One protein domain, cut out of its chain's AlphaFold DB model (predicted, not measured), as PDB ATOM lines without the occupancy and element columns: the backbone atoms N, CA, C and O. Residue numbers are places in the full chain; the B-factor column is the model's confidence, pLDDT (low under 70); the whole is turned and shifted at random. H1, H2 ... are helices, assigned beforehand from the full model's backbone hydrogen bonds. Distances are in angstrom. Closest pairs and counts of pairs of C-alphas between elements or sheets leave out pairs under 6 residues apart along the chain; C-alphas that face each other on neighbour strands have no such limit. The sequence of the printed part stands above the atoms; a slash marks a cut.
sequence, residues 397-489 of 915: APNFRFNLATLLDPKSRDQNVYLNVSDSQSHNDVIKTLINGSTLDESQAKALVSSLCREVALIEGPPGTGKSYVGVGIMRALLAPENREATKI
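Overview. This is residues 397 to 489 of the 915 residues of the protein "AAA_11 domain-containing protein" of Diversispora epigaea (UniProt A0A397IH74). The centres of H1, H2 and H3 make a V with H2 at its corner; residues 402 to 408 of the long first stretch run between H1 and H3, and short H4 turns a corner off the end of H3. The printed part has 93 residues with four named helices, H1 to H4, and no named strand: all helix, though 41 of 93 residues are in named elements. It is compact, radius of gyration of the C-alphas 12.6 A, spanning 39 by 33 by 25 A.

Arrangement. Begin at residues 402 to 403, a short antiparallel pairing with 418 to 419. H1, residues 427 to 437, touches H2, residues 442 to 452, at C-alphas 431 and 445, 5.8 A apart, in a steep tilt of 53 degrees, opposite ways. H3, residues 467 to 478, touches H2 with residues 470 to 474 alone; C-alphas 448 and 474 are closest, 6.1 A. H4, residues 481 to 487, is close to H3 but not clearly touching, about perpendicular at 78 degrees. H1 and H3 are apart. In all four helices every O i to N i+4 pair is within hydrogen-bond range.

Along the chain. Find C-alpha 427 at (-34.497, 2.038, 7.585), where H1 begins its 15.2 A; H2 spans 15.7 A, H3 16.8 A, and H4 9.9 A to C-alpha 487 at (-16.280, 3.055, 14.741).

Size, cuts and confidence. The printed part has no cut; the link H2 to H3 is long, and residues 411 to 414 are under pLDDT 70.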
ATOM      1  N   ALA A 397     -22.982  -1.764  19.035       85.12
ATOM      2  CA  ALA A 397     -22.570  -0.987  20.198       85.12
ATOM      3  C   ALA A 397     -23.726  -0.079  20.688       85.12
ATOM      4  O   ALA A 397     -24.446   0.489  19.862       85.12
ATOM      5  N   PRO A 398     -23.923   0.098  22.012       82.50
ATOM      6  CA  PRO A 398     -25.038   0.887  22.538       82.50
ATOM      7  C   PRO A 398     -25.041   2.323  22.010       82.50
ATOM      8  O   PRO A 398     -24.015   3.002  22.037       82.50
ATOM      9  N   ASN A 399     -26.212   2.802  21.586       83.31
ATOM     10  CA  ASN A 399     -26.422   4.118  20.963       83.31
ATOM     11  C   ASN A 399     -25.677   4.350  19.627       83.31
ATOM     12  O   ASN A 399     -25.638   5.490  19.154       83.31
ATOM     13  N   PHE A 400     -25.109   3.316  18.991       87.75
ATOM     14  CA  PHE A 400     -24.473   3.469  17.682       87.75
ATOM     15  C   PHE A 400     -25.481   3.849  16.586       87.75
ATOM     16  O   PHE A 400     -26.596   3.328  16.516       87.75
ATOM     17  N   ARG A 401     -25.057   4.746  15.693       89.75
ATOM     18  CA  ARG A 401     -25.785   5.176  14.496       89.75
ATOM     19  C   ARG A 401     -24.794   5.720  13.468       89.75
ATOM     20  O   ARG A 401     -23.843   6.392  13.854       89.75
ATOM     21  N   PHE A 402     -25.037   5.495  12.180       90.69
ATOM     22  CA  PHE A 402     -24.290   6.187  11.123       90.69
ATOM     23  C   PHE A 402     -24.927   7.550  10.842       90.69
ATOM     24  O   PHE A 402     -26.133   7.611  10.600       90.69
ATOM     25  N   ASN A 403     -24.142   8.624  10.805       90.56
ATOM     26  CA  ASN A 403     -24.541   9.879  10.170       90.56
ATOM     27  C   ASN A 403     -24.330   9.768   8.649       90.56
ATOM     28  O   ASN A 403     -23.222   9.492   8.189       90.56
ATOM     29  N   LEU A 404     -25.389   9.970   7.868       90.50
ATOM     30  CA  LEU A 404     -25.395   9.882   6.404       90.50
ATOM     31  C   LEU A 404     -25.517  11.255   5.719       90.50
ATOM     32  O   LEU A 404     -25.636  11.317   4.495       90.50
ATOM     33  N   ALA A 405     -25.442  12.364   6.465       86.94
ATOM     34  CA  ALA A 405     -25.497  13.720   5.908       86.94
ATOM     35  C   ALA A 405     -24.377  14.003   4.880       86.94
ATOM     36  O   ALA A 405     -24.547  14.839   3.992       86.94
ATOM     37  N   THR A 406     -23.257  13.265   4.927       85.50
ATOM     38  CA  THR A 406     -22.179  13.328   3.919       85.50
ATOM     39  C   THR A 406     -22.609  12.868   2.523       85.50
ATOM     40  O   THR A 406     -21.946  13.216   1.542       85.50
ATOM     41  N   LEU A 407     -23.699  12.102   2.407       86.25
ATOM     42  CA  LEU A 407     -24.250  11.619   1.137       86.25
ATOM     43  C   LEU A 407     -25.197  12.627   0.479       86.25
ATOM     44  O   LEU A 407     -25.417  12.548  -0.728       86.25
ATOM     45  N   LEU A 408     -25.728  13.581   1.250       86.69
ATOM     46  CA  LEU A 408     -26.698  14.556   0.765       86.69
ATOM     47  C   LEU A 408     -26.060  15.623  -0.134       86.69
ATOM     48  O   LEU A 408     -24.897  16.027   0.035       86.69
ATOM     49  N   ASP A 409     -26.876  16.131  -1.056       81.19
ATOM     50  CA  ASP A 409     -26.540  17.270  -1.905       81.19
ATOM     51  C   ASP A 409     -26.158  18.491  -1.047       81.19
ATOM     52  O   ASP A 409     -26.767  18.715   0.003       81.19
ATOM     53  N   PRO A 410     -25.221  19.358  -1.487       71.88
ATOM     54  CA  PRO A 410     -24.760  20.511  -0.702       71.88
ATOM     55  C   PRO A 410     -25.854  21.473  -0.210       71.88
ATOM     56  O   PRO A 410     -25.619  22.214   0.737       71.88
ATOM     57  N   LYS A 411     -27.042  21.458  -0.831       67.38
ATOM     58  CA  LYS A 411     -28.222  22.260  -0.453       67.38
ATOM     59  C   LYS A 411     -29.039  21.662   0.704       67.38
ATOM     60  O   LYS A 411     -29.899  22.349   1.243       67.38
ATOM     61  N   SER A 412     -28.792  20.398   1.048       67.88
ATOM     62  CA  SER A 412     -29.581  19.595   1.993       67.88
ATOM     63  C   SER A 412     -28.764  19.107   3.197       67.88
ATOM     64  O   SER A 412     -29.321  18.477   4.091       67.88
ATOM     65  N   ARG A 413     -27.454  19.400   3.246       64.25
ATOM     66  CA  ARG A 413     -26.509  18.901   4.268       64.25
ATOM     67  C   ARG A 413     -26.816  19.311   5.709       64.25
ATOM     68  O   ARG A 413     -26.356  18.635   6.620       64.25
ATOM     69  N   ASP A 414     -27.617  20.355   5.919       62.09
ATOM     70  CA  ASP A 414     -28.081  20.756   7.256       62.09
ATOM     71  C   ASP A 414     -29.088  19.750   7.866       62.09
ATOM     72  O   ASP A 414     -29.444  19.849   9.044       62.09
ATOM     73  N   GLN A 415     -29.557  18.765   7.089       70.38
ATOM     74  CA  GLN A 415     -30.388  17.665   7.576       70.38
ATOM     75  C   GLN A 415     -29.522  16.529   8.137       70.38
ATOM     76  O   GLN A 415     -28.938  15.736   7.399       70.38
ATOM     77  N   ASN A 416     -29.493  16.409   9.466       75.06
ATOM     78  CA  ASN A 416     -28.854  15.289  10.159       75.06
ATOM     79  C   ASN A 416     -29.635  13.979   9.938       75.06
ATOM     80  O   ASN A 416     -30.610  13.702  10.640       75.06
ATOM     81  N   VAL A 417     -29.195  13.163   8.978       85.06
ATOM     82  CA  VAL A 417     -29.771  11.841   8.687       85.06
ATOM     83  C   VAL A 417     -28.999  10.771   9.449       85.06
ATOM     84  O   VAL A 417     -27.850  10.494   9.119       85.06
ATOM     85  N   TYR A 418     -29.634  10.147  10.443       89.38
ATOM     86  CA  TYR A 418     -29.036   9.059  11.219       89.38
ATOM     87  C   TYR A 418     -29.674   7.705  10.889       89.38
ATOM     88  O   TYR A 418     -30.893   7.562  10.954       89.38
ATOM     89  N   LEU A 419     -28.845   6.700  10.606       89.12
ATOM     90  CA  LEU A 419     -29.242   5.302  10.428       89.12
ATOM     91  C   LEU A 419     -28.913   4.496  11.691       89.12
ATOM     92  O   LEU A 419     -27.741   4.320  12.026       89.12
ATOM     93  N   ASN A 420     -29.941   3.972  12.365       88.56
ATOM     94  CA  ASN A 420     -29.790   2.988  13.438       88.56
ATOM     95  C   ASN A 420     -29.909   1.574  12.853       88.56
ATOM     96  O   ASN A 420     -30.985   1.161  12.423       88.56
ATOM     97  N   VAL A 421     -28.818   0.807  12.866       86.25
ATOM     98  CA  VAL A 421     -28.792  -0.561  12.316       86.25
ATOM     99  C   VAL A 421     -29.735  -1.507  13.074       86.25
ATOM    100  O   VAL A 421     -30.339  -2.382  12.457       86.25
ATOM    101  N   SER A 422     -29.942  -1.285  14.377       80.56
ATOM    102  CA  SER A 422     -30.808  -2.121  15.223       80.56
ATOM    103  C   SER A 422     -32.311  -1.843  15.058       80.56
ATOM    104  O   SER A 422     -33.123  -2.629  15.544       80.56
ATOM    105  N   ASP A 423     -32.704  -0.753  14.389       83.94
ATOM    106  CA  ASP A 423     -34.107  -0.388  14.153       83.94
ATOM    107  C   ASP A 423     -34.469  -0.526  12.669       83.94
ATOM    108  O   ASP A 423     -34.427   0.438  11.898       83.94
ATOM    109  N   SER A 424     -34.875  -1.734  12.277       78.50
ATOM    110  CA  SER A 424     -35.312  -2.052  10.911       78.50
ATOM    111  C   SER A 424     -36.548  -1.270  10.445       78.50
ATOM    112  O   SER A 424     -36.791  -1.187   9.240       78.50
ATOM    113  N   GLN A 425     -37.334  -0.684  11.357       78.56
ATOM    114  CA  GLN A 425     -38.483   0.137  10.979       78.56
ATOM    115  C   GLN A 425     -38.012   1.506  10.462       78.56
ATOM    116  O   GLN A 425     -38.519   1.976   9.441       78.56
ATOM    117  N   SER A 426     -36.990   2.089  11.101       82.81
ATOM    118  CA  SER A 426     -36.376   3.365  10.694       82.81
ATOM    119  C   SER A 426     -35.730   3.339   9.302       82.81
ATOM    120  O   SER A 426     -35.696   4.366   8.619       82.81
ATOM    121  N   HIS A 427     -35.254   2.172   8.842       88.50
ATOM    122  CA  HIS A 427     -34.497   2.038   7.585       88.50
ATOM    123  C   HIS A 427     -35.290   2.558   6.380       88.50
ATOM    124  O   HIS A 427     -34.733   3.243   5.525       88.50
ATOM    125  N   ASN A 428     -36.601   2.305   6.341       87.00
ATOM    126  CA  ASN A 428     -37.475   2.753   5.254       87.00
ATOM    127  C   ASN A 428     -37.611   4.280   5.169       87.00
ATOM    128  O   ASN A 428     -37.797   4.813   4.075       87.00
ATOM    129  N   ASP A 429     -37.529   4.990   6.294       86.81
ATOM    130  CA  ASP A 429     -37.634   6.451   6.318       86.81
ATOM    131  C   ASP A 429     -36.281   7.113   6.029       86.81
ATOM    132  O   ASP A 429     -36.232   8.087   5.281       86.81
ATOM    133  N   VAL A 430     -35.172   6.508   6.475       88.44
ATOM    134  CA  VAL A 430     -33.814   6.884   6.033       88.44
ATOM    135  C   VAL A 430     -33.680   6.757   4.510       88.44
ATOM    136  O   VAL A 430     -33.204   7.689   3.863       88.44
ATOM    137  N   ILE A 431     -34.152   5.653   3.917       89.75
ATOM    138  CA  ILE A 431     -34.128   5.432   2.459       89.75
ATOM    139  C   ILE A 431     -34.903   6.533   1.718       89.75
ATOM    140  O   ILE A 431     -34.368   7.115   0.775       89.75
ATOM    141  N   LYS A 432     -36.115   6.895   2.166       89.38
ATOM    142  CA  LYS A 432     -36.889   8.010   1.577       89.38
ATOM    143  C   LYS A 432     -36.144   9.342   1.672       89.38
ATOM    144  O   LYS A 432     -36.180  10.125   0.726       89.38
ATOM    145  N   THR A 433     -35.474   9.619   2.791       88.19
ATOM    146  CA  THR A 433     -34.716  10.867   2.962       88.19
ATOM    147  C   THR A 433     -33.473  10.908   2.068       88.19
ATOM    148  O   THR A 433     -33.184  11.957   1.498       88.19
ATOM    149  N   LEU A 434     -32.790   9.777   1.856       87.88
ATOM    150  CA  LEU A 434     -31.687   9.679   0.890       87.88
ATOM    151  C   LEU A 434     -32.164   9.914  -0.552       87.88
ATOM    152  O   LEU A 434     -31.547  10.708  -1.256       87.88
ATOM    153  N   ILE A 435     -33.279   9.304  -0.972       89.25
ATOM    154  CA  ILE A 435     -33.859   9.488  -2.319       89.25
ATOM    155  C   ILE A 435     -34.275  10.951  -2.562       89.25
ATOM    156  O   ILE A 435     -34.083  11.481  -3.650       89.25
ATOM    157  N   ASN A 436     -34.827  11.628  -1.550       86.44
ATOM    158  CA  ASN A 436     -35.268  13.025  -1.671       86.44
ATOM    159  C   ASN A 436     -34.137  14.063  -1.512       86.44
ATOM    160  O   ASN A 436     -34.339  15.232  -1.841       86.44
ATOM    161  N   GLY A 437     -32.988  13.675  -0.949       83.06
ATOM    162  CA  GLY A 437     -31.914  14.589  -0.537       83.06
ATOM    163  C   GLY A 437     -30.546  14.340  -1.181       83.06
ATOM    164  O   GLY A 437     -29.594  15.051  -0.856       83.06
ATOM    165  N   SER A 438     -30.434  13.350  -2.066       86.06
ATOM    166  CA  SER A 438     -29.217  13.001  -2.810       86.06
ATOM    167  C   SER A 438     -29.554  12.621  -4.257       86.06
ATOM    168  O   SER A 438     -30.709  12.664  -4.671       86.06
ATOM    169  N   THR A 439     -28.542  12.226  -5.026       86.88
ATOM    170  CA  THR A 439     -28.665  11.788  -6.426       86.88
ATOM    171  C   THR A 439     -28.770  10.260  -6.600       86.88
ATOM    172  O   THR A 439     -28.693   9.772  -7.724       86.88
ATOM    173  N   LEU A 440     -28.972   9.505  -5.509       88.19
ATOM    174  CA  LEU A 440     -29.197   8.049  -5.518       88.19
ATOM    175  C   LEU A 440     -30.640   7.693  -5.917       88.19
ATOM    176  O   LEU A 440     -31.589   8.277  -5.393       88.19
ATOM    177  N   ASP A 441     -30.817   6.671  -6.759       90.69
ATOM    178  CA  ASP A 441     -32.144   6.083  -7.009       90.69
ATOM    179  C   ASP A 441     -32.622   5.159  -5.864       90.69
ATOM    180  O   ASP A 441     -31.884   4.849  -4.926       90.69
ATOM    181  N   GLU A 442     -33.879   4.704  -5.923       91.94
ATOM    182  CA  GLU A 442     -34.478   3.859  -4.879       91.94
ATOM    183  C   GLU A 442     -33.750   2.515  -4.680       91.94
ATOM    184  O   GLU A 442     -33.632   2.042  -3.546       91.94
ATOM    185  N   SER A 443     -33.243   1.898  -5.749       92.19
ATOM    186  CA  SER A 443     -32.483   0.645  -5.674       92.19
ATOM    187  C   SER A 443     -31.095   0.875  -5.076       92.19
ATOM    188  O   SER A 443     -30.668   0.128  -4.195       92.19
ATOM    189  N   GLN A 444     -30.435   1.967  -5.465       93.69
ATOM    190  CA  GLN A 444     -29.122   2.373  -4.968       93.69
ATOM    191  C   GLN A 444     -29.167   2.762  -3.483       93.69
ATOM    192  O   GLN A 444     -28.322   2.321  -2.702       93.69
ATOM    193  N   ALA A 445     -30.182   3.524  -3.061       92.62
ATOM    194  CA  ALA A 445     -30.396   3.888  -1.661       92.62
ATOM    195  C   ALA A 445     -30.693   2.654  -0.785       92.62
ATOM    196  O   ALA A 445     -30.129   2.523   0.305       92.62
ATOM    197  N   LYS A 446     -31.512   1.710  -1.276       92.19
ATOM    198  CA  LYS A 446     -31.743   0.411  -0.615       92.19
ATOM    199  C   LYS A 446     -30.459  -0.412  -0.510       92.19
ATOM    200  O   LYS A 446     -30.179  -0.942   0.564       92.19
ATOM    201  N   ALA A 447     -29.670  -0.504  -1.582       93.25
ATOM    202  CA  ALA A 447     -28.411  -1.246  -1.599       93.25
ATOM    203  C   ALA A 447     -27.394  -0.677  -0.596       93.25
ATOM    204  O   ALA A 447     -26.802  -1.439   0.170       93.25
ATOM    205  N   LEU A 448     -27.244   0.651  -0.537       94.19
ATOM    206  CA  LEU A 448     -26.351   1.329   0.406       94.19
ATOM    207  C   LEU A 448     -26.759   1.071   1.864       94.19
ATOM    208  O   LEU A 448     -25.935   0.620   2.657       94.19
ATOM    209  N   VAL A 449     -28.032   1.291   2.217       92.81
ATOM    210  CA  VAL A 449     -28.527   1.069   3.591       92.81
ATOM    211  C   VAL A 449     -28.452  -0.412   3.980       92.81
ATOM    212  O   VAL A 449     -27.981  -0.733   5.067       92.81
ATOM    213  N   SER A 450     -28.820  -1.327   3.077       91.19
ATOM    214  CA  SER A 450     -28.692  -2.779   3.287       91.19
ATOM    215  C   SER A 450     -27.241  -3.206   3.551       91.19
ATOM    216  O   SER A 450     -26.999  -4.057   4.407       91.19
ATOM    217  N   SER A 451     -26.274  -2.585   2.868       93.38
ATOM    218  CA  SER A 451     -24.844  -2.896   3.009       93.38
ATOM    219  C   SER A 451     -24.239  -2.374   4.313       93.38
ATOM    220  O   SER A 451     -23.400  -3.044   4.902       93.38
ATOM    221  N   LEU A 452     -24.689  -1.217   4.813       92.06
ATOM    222  CA  LEU A 452     -24.277  -0.708   6.130       92.06
ATOM    223  C   LEU A 452     -24.864  -1.529   7.297       92.06
ATOM    224  O   LEU A 452     -24.317  -1.517   8.398       92.06
ATOM    225  N   CYS A 453     -25.961  -2.254   7.059       91.31
ATOM    226  CA  CYS A 453     -26.676  -3.032   8.069       91.31
ATOM    227  C   CYS A 453     -26.301  -4.529   8.121       91.31
ATOM    228  O   CYS A 453     -26.951  -5.271   8.858       91.31
ATOM    229  N   ARG A 454     -25.310  -5.010   7.350       90.12
ATOM    230  CA  ARG A 454     -24.966  -6.447   7.237       90.12
ATOM    231  C   ARG A 454     -23.458  -6.696   7.187       90.12
ATOM    232  O   ARG A 454     -22.721  -5.922   6.593       90.12
ATOM    233  N   GLU A 455     -23.003  -7.807   7.763       89.81
ATOM    234  CA  GLU A 455     -21.613  -8.285   7.650       89.81
ATOM    235  C   GLU A 455     -21.239  -8.705   6.222       89.81
ATOM    236  O   GLU A 455     -20.085  -8.575   5.825       89.81
ATOM    237  N   VAL A 456     -22.212  -9.202   5.453       90.06
ATOM    238  CA  VAL A 456     -22.061  -9.612   4.051       90.06
ATOM    239  C   VAL A 456     -23.243  -9.064   3.251       90.06
ATOM    240  O   VAL A 456     -24.403  -9.270   3.614       90.06
ATOM    241  N   ALA A 457     -22.958  -8.377   2.147       90.25
ATOM    242  CA  ALA A 457     -23.964  -7.852   1.232       90.25
ATOM    243  C   ALA A 457     -23.554  -8.127  -0.218       90.25
ATOM    244  O   ALA A 457     -22.439  -7.808  -0.627       90.25
ATOM    245  N   LEU A 458     -24.473  -8.705  -0.993       90.50
ATOM    246  CA  LEU A 458     -24.348  -8.846  -2.440       90.50
ATOM    247  C   LEU A 458     -25.119  -7.697  -3.099       90.50
ATOM    248  O   LEU A 458     -26.322  -7.562  -2.879       90.50
ATOM    249  N   ILE A 459     -24.425  -6.869  -3.882       91.06
ATOM    250  CA  ILE A 459     -25.035  -5.811  -4.696       91.06
ATOM    251  C   ILE A 459     -24.958  -6.247  -6.156       91.06
ATOM    252  O   ILE A 459     -23.933  -6.075  -6.817       91.06
ATOM    253  N   GLU A 460     -26.045  -6.824  -6.656       91.38
ATOM    254  CA  GLU A 460     -26.195  -7.078  -8.084       91.38
ATOM    255  C   GLU A 460     -26.536  -5.775  -8.826       91.38
ATOM    256  O   GLU A 460     -27.178  -4.870  -8.289       91.38
ATOM    257  N   GLY A 461     -26.097  -5.668 -10.077       87.88
ATOM    258  CA  GLY A 461     -26.460  -4.564 -10.953       87.88
ATOM    259  C   GLY A 461     -25.958  -4.809 -12.376       87.88
ATOM    260  O   GLY A 461     -24.779  -5.139 -12.538       87.88
ATOM    261  N   PRO A 462     -26.790  -4.629 -13.414       88.50
ATOM    262  CA  PRO A 462     -26.357  -4.659 -14.812       88.50
ATOM    263  C   PRO A 462     -25.238  -3.644 -15.160       88.50
ATOM    264  O   PRO A 462     -24.818  -2.823 -14.330       88.50
ATOM    265  N   PRO A 463     -24.690  -3.678 -16.388       85.38
ATOM    266  CA  PRO A 463     -23.814  -2.619 -16.888       85.38
ATOM    267  C   PRO A 463     -24.476  -1.235 -16.778       85.38
ATOM    268  O   PRO A 463     -25.675  -1.087 -16.998       85.38
ATOM    269  N   GLY A 464     -23.703  -0.214 -16.404       83.94
ATOM    270  CA  GLY A 464     -24.179   1.173 -16.296       83.94
ATOM    271  C   GLY A 464     -24.993   1.541 -15.041       83.94
ATOM    272  O   GLY A 464     -25.103   2.727 -14.752       83.94
ATOM    273  N   THR A 465     -25.494   0.596 -14.234       85.44
ATOM    274  CA  THR A 465     -26.433   0.887 -13.117       85.44
ATOM    275  C   THR A 465     -25.813   1.504 -11.851       85.44
ATOM    276  O   THR A 465     -26.365   1.389 -10.758       85.44
ATOM    277  N   GLY A 466     -24.647   2.146 -11.957       86.75
ATOM    278  CA  GLY A 466     -24.048   2.889 -10.843       86.75
ATOM    279  C   GLY A 466     -23.415   2.044  -9.728       86.75
ATOM    280  O   GLY A 466     -23.217   2.566  -8.637       86.75
ATOM    281  N   LYS A 467     -23.040   0.775  -9.964       90.62
ATOM    282  CA  LYS A 467     -22.371  -0.077  -8.949       90.62
ATOM    283  C   LYS A 467     -21.190   0.622  -8.249       90.62
ATOM    284  O   LYS A 467     -21.146   0.674  -7.022       90.62
ATOM    285  N   SER A 468     -20.279   1.225  -9.019       88.06
ATOM    286  CA  SER A 468     -19.147   2.002  -8.483       88.06
ATOM    287  C   SER A 468     -19.604   3.226  -7.684       88.06
ATOM    288  O   SER A 468     -19.033   3.522  -6.642       88.06
ATOM    289  N   TYR A 469     -20.674   3.895  -8.124       91.12
ATOM    290  CA  TYR A 469     -21.252   5.060  -7.450       91.12
ATOM    291  C   TYR A 469     -21.847   4.693  -6.078       91.12
ATOM    292  O   TYR A 469     -21.589   5.382  -5.092       91.12
ATOM    293  N   VAL A 470     -22.544   3.553  -5.972       93.81
ATOM    294  CA  VAL A 470     -22.996   2.996  -4.682       93.81
ATOM    295  C   VAL A 470     -21.803   2.643  -3.790       93.81
ATOM    296  O   VAL A 470     -21.818   2.969  -2.605       93.81
ATOM    297  N   GLY A 471     -20.738   2.053  -4.348       93.69
ATOM    298  CA  GLY A 471     -19.493   1.776  -3.621       93.69
ATOM    299  C   GLY A 471     -18.824   3.037  -3.059       93.69
ATOM    300  O   GLY A 471     -18.468   3.071  -1.882       93.69
ATOM    301  N   VAL A 472     -18.727   4.108  -3.853       93.44
ATOM    302  CA  VAL A 472     -18.240   5.427  -3.405       93.44
ATOM    303  C   VAL A 472     -19.165   6.025  -2.338       93.44
ATOM    304  O   VAL A 472     -18.682   6.615  -1.372       93.44
ATOM    305  N   GLY A 473     -20.483   5.826  -2.447       92.88
ATOM    306  CA  GLY A 473     -21.451   6.183  -1.406       92.88
ATOM    307  C   GLY A 473     -21.204   5.451  -0.082       92.88
ATOM    308  O   GLY A 473     -21.167   6.084   0.970       92.88
ATOM    309  N   ILE A 474     -20.953   4.140  -0.120       94.19
ATOM    310  CA  ILE A 474     -20.605   3.345   1.070       94.19
ATOM    311  C   ILE A 474     -19.287   3.845   1.685       94.19
ATOM    312  O   ILE A 474     -19.234   4.079   2.892       94.19
ATOM    313  N   MET A 475     -18.254   4.114   0.877       93.69
ATOM    314  CA  MET A 475     -16.988   4.689   1.362       93.69
ATOM    315  C   MET A 475     -17.188   6.068   2.015       93.69
ATOM    316  O   MET A 475     -16.697   6.299   3.118       93.69
ATOM    317  N   ARG A 476     -17.971   6.965   1.395       91.88
ATOM    318  CA  ARG A 476     -18.324   8.295   1.940       91.88
ATOM    319  C   ARG A 476     -19.166   8.243   3.218       91.88
ATOM    320  O   ARG A 476     -19.171   9.219   3.971       91.88
ATOM    321  N   ALA A 477     -19.884   7.147   3.461       92.06
ATOM    322  CA  ALA A 477     -20.562   6.900   4.727       92.06
ATOM    323  C   ALA A 477     -19.574   6.398   5.793       92.06
ATOM    324  O   ALA A 477     -19.496   6.981   6.872       92.06
ATOM    325  N   LEU A 478     -18.783   5.361   5.499       92.44
ATOM    326  CA  LEU A 478     -17.866   4.745   6.469       92.44
ATOM    327  C   LEU A 478     -16.716   5.675   6.895       92.44
ATOM    328  O   LEU A 478     -16.354   5.700   8.068       92.44
ATOM    329  N   LEU A 479     -16.174   6.467   5.964       91.88
ATOM    330  CA  LEU A 479     -15.062   7.399   6.206       91.88
ATOM    331  C   LEU A 479     -15.515   8.803   6.652       91.88
ATOM    332  O   LEU A 479     -14.673   9.674   6.867       91.88
ATOM    333  N   ALA A 480     -16.821   9.041   6.824       89.69
ATOM    334  CA  ALA A 480     -17.322  10.297   7.386       89.69
ATOM    335  C   ALA A 480     -16.732  10.530   8.797       89.69
ATOM    336  O   ALA A 480     -16.741   9.588   9.591       89.69
ATOM    337  N   PRO A 481     -16.274  11.748   9.164       87.62
ATOM    338  CA  PRO A 481     -15.521  11.967  10.405       87.62
ATOM    339  C   PRO A 481     -16.192  11.440  11.684       87.62
ATOM    340  O   PRO A 481     -15.557  10.697  12.428       87.62
ATOM    341  N   GLU A 482     -17.482  11.735  11.898       87.88
ATOM    342  CA  GLU A 482     -18.256  11.238  13.053       87.88
ATOM    343  C   GLU A 482     -18.331   9.701  13.072       87.88
ATOM    344  O   GLU A 482     -18.099   9.070  14.104       87.88
ATOM    345  N   ASN A 483     -18.583   9.079  11.915       90.12
ATOM    346  CA  ASN A 483     -18.683   7.626  11.799       90.12
ATOM    347  C   ASN A 483     -17.322   6.958  12.026       90.12
ATOM    348  O   ASN A 483     -17.247   5.929  12.699       90.12
ATOM    349  N   ARG A 484     -16.233   7.537  11.514       87.31
ATOM    350  CA  ARG A 484     -14.881   6.996  11.681       87.31
ATOM    351  C   ARG A 484     -14.365   7.159  13.110       87.31
ATOM    352  O   ARG A 484     -13.738   6.236  13.622       87.31
ATOM    353  N   GLU A 485     -14.680   8.266  13.784       85.88
ATOM    354  CA  GLU A 485     -14.380   8.451  15.211       85.88
ATOM    355  C   GLU A 485     -15.161   7.452  16.085       85.88
ATOM    356  O   GLU A 485     -14.574   6.804  16.958       85.88
ATOM    357  N   ALA A 486     -16.456   7.261  15.807       83.06
ATOM    358  CA  ALA A 486     -17.315   6.330  16.541       83.06
ATOM    359  C   ALA A 486     -16.944   4.850  16.326       83.06
ATOM    360  O   ALA A 486     -16.973   4.063  17.273       83.06
ATOM    361  N   THR A 487     -16.597   4.455  15.096       80.94
ATOM    362  CA  THR A 487     -16.280   3.055  14.741       80.94
ATOM    363  C   THR A 487     -14.815   2.674  14.935       80.94
ATOM    364  O   THR A 487     -14.521   1.499  15.152       80.94
ATOM    365  N   LYS A 488     -13.892   3.639  14.821       82.25
ATOM    366  CA  LYS A 488     -12.439   3.420  14.699       82.25
ATOM    367  C   LYS A 488     -12.060   2.477  13.549       82.25
ATOM    368  O   LYS A 488     -11.111   1.703  13.663       82.25
ATOM    369  N   ILE A 489     -12.797   2.550  12.436       81.38
ATOM    370  CA  ILE A 489     -12.464   1.845  11.191       81.38
ATOM    371  C   ILE A 489     -11.054   2.247  10.720       81.38
ATOM    372  O   ILE A 489     -10.750   3.428  10.524       81.38
TER     373      ILE A 489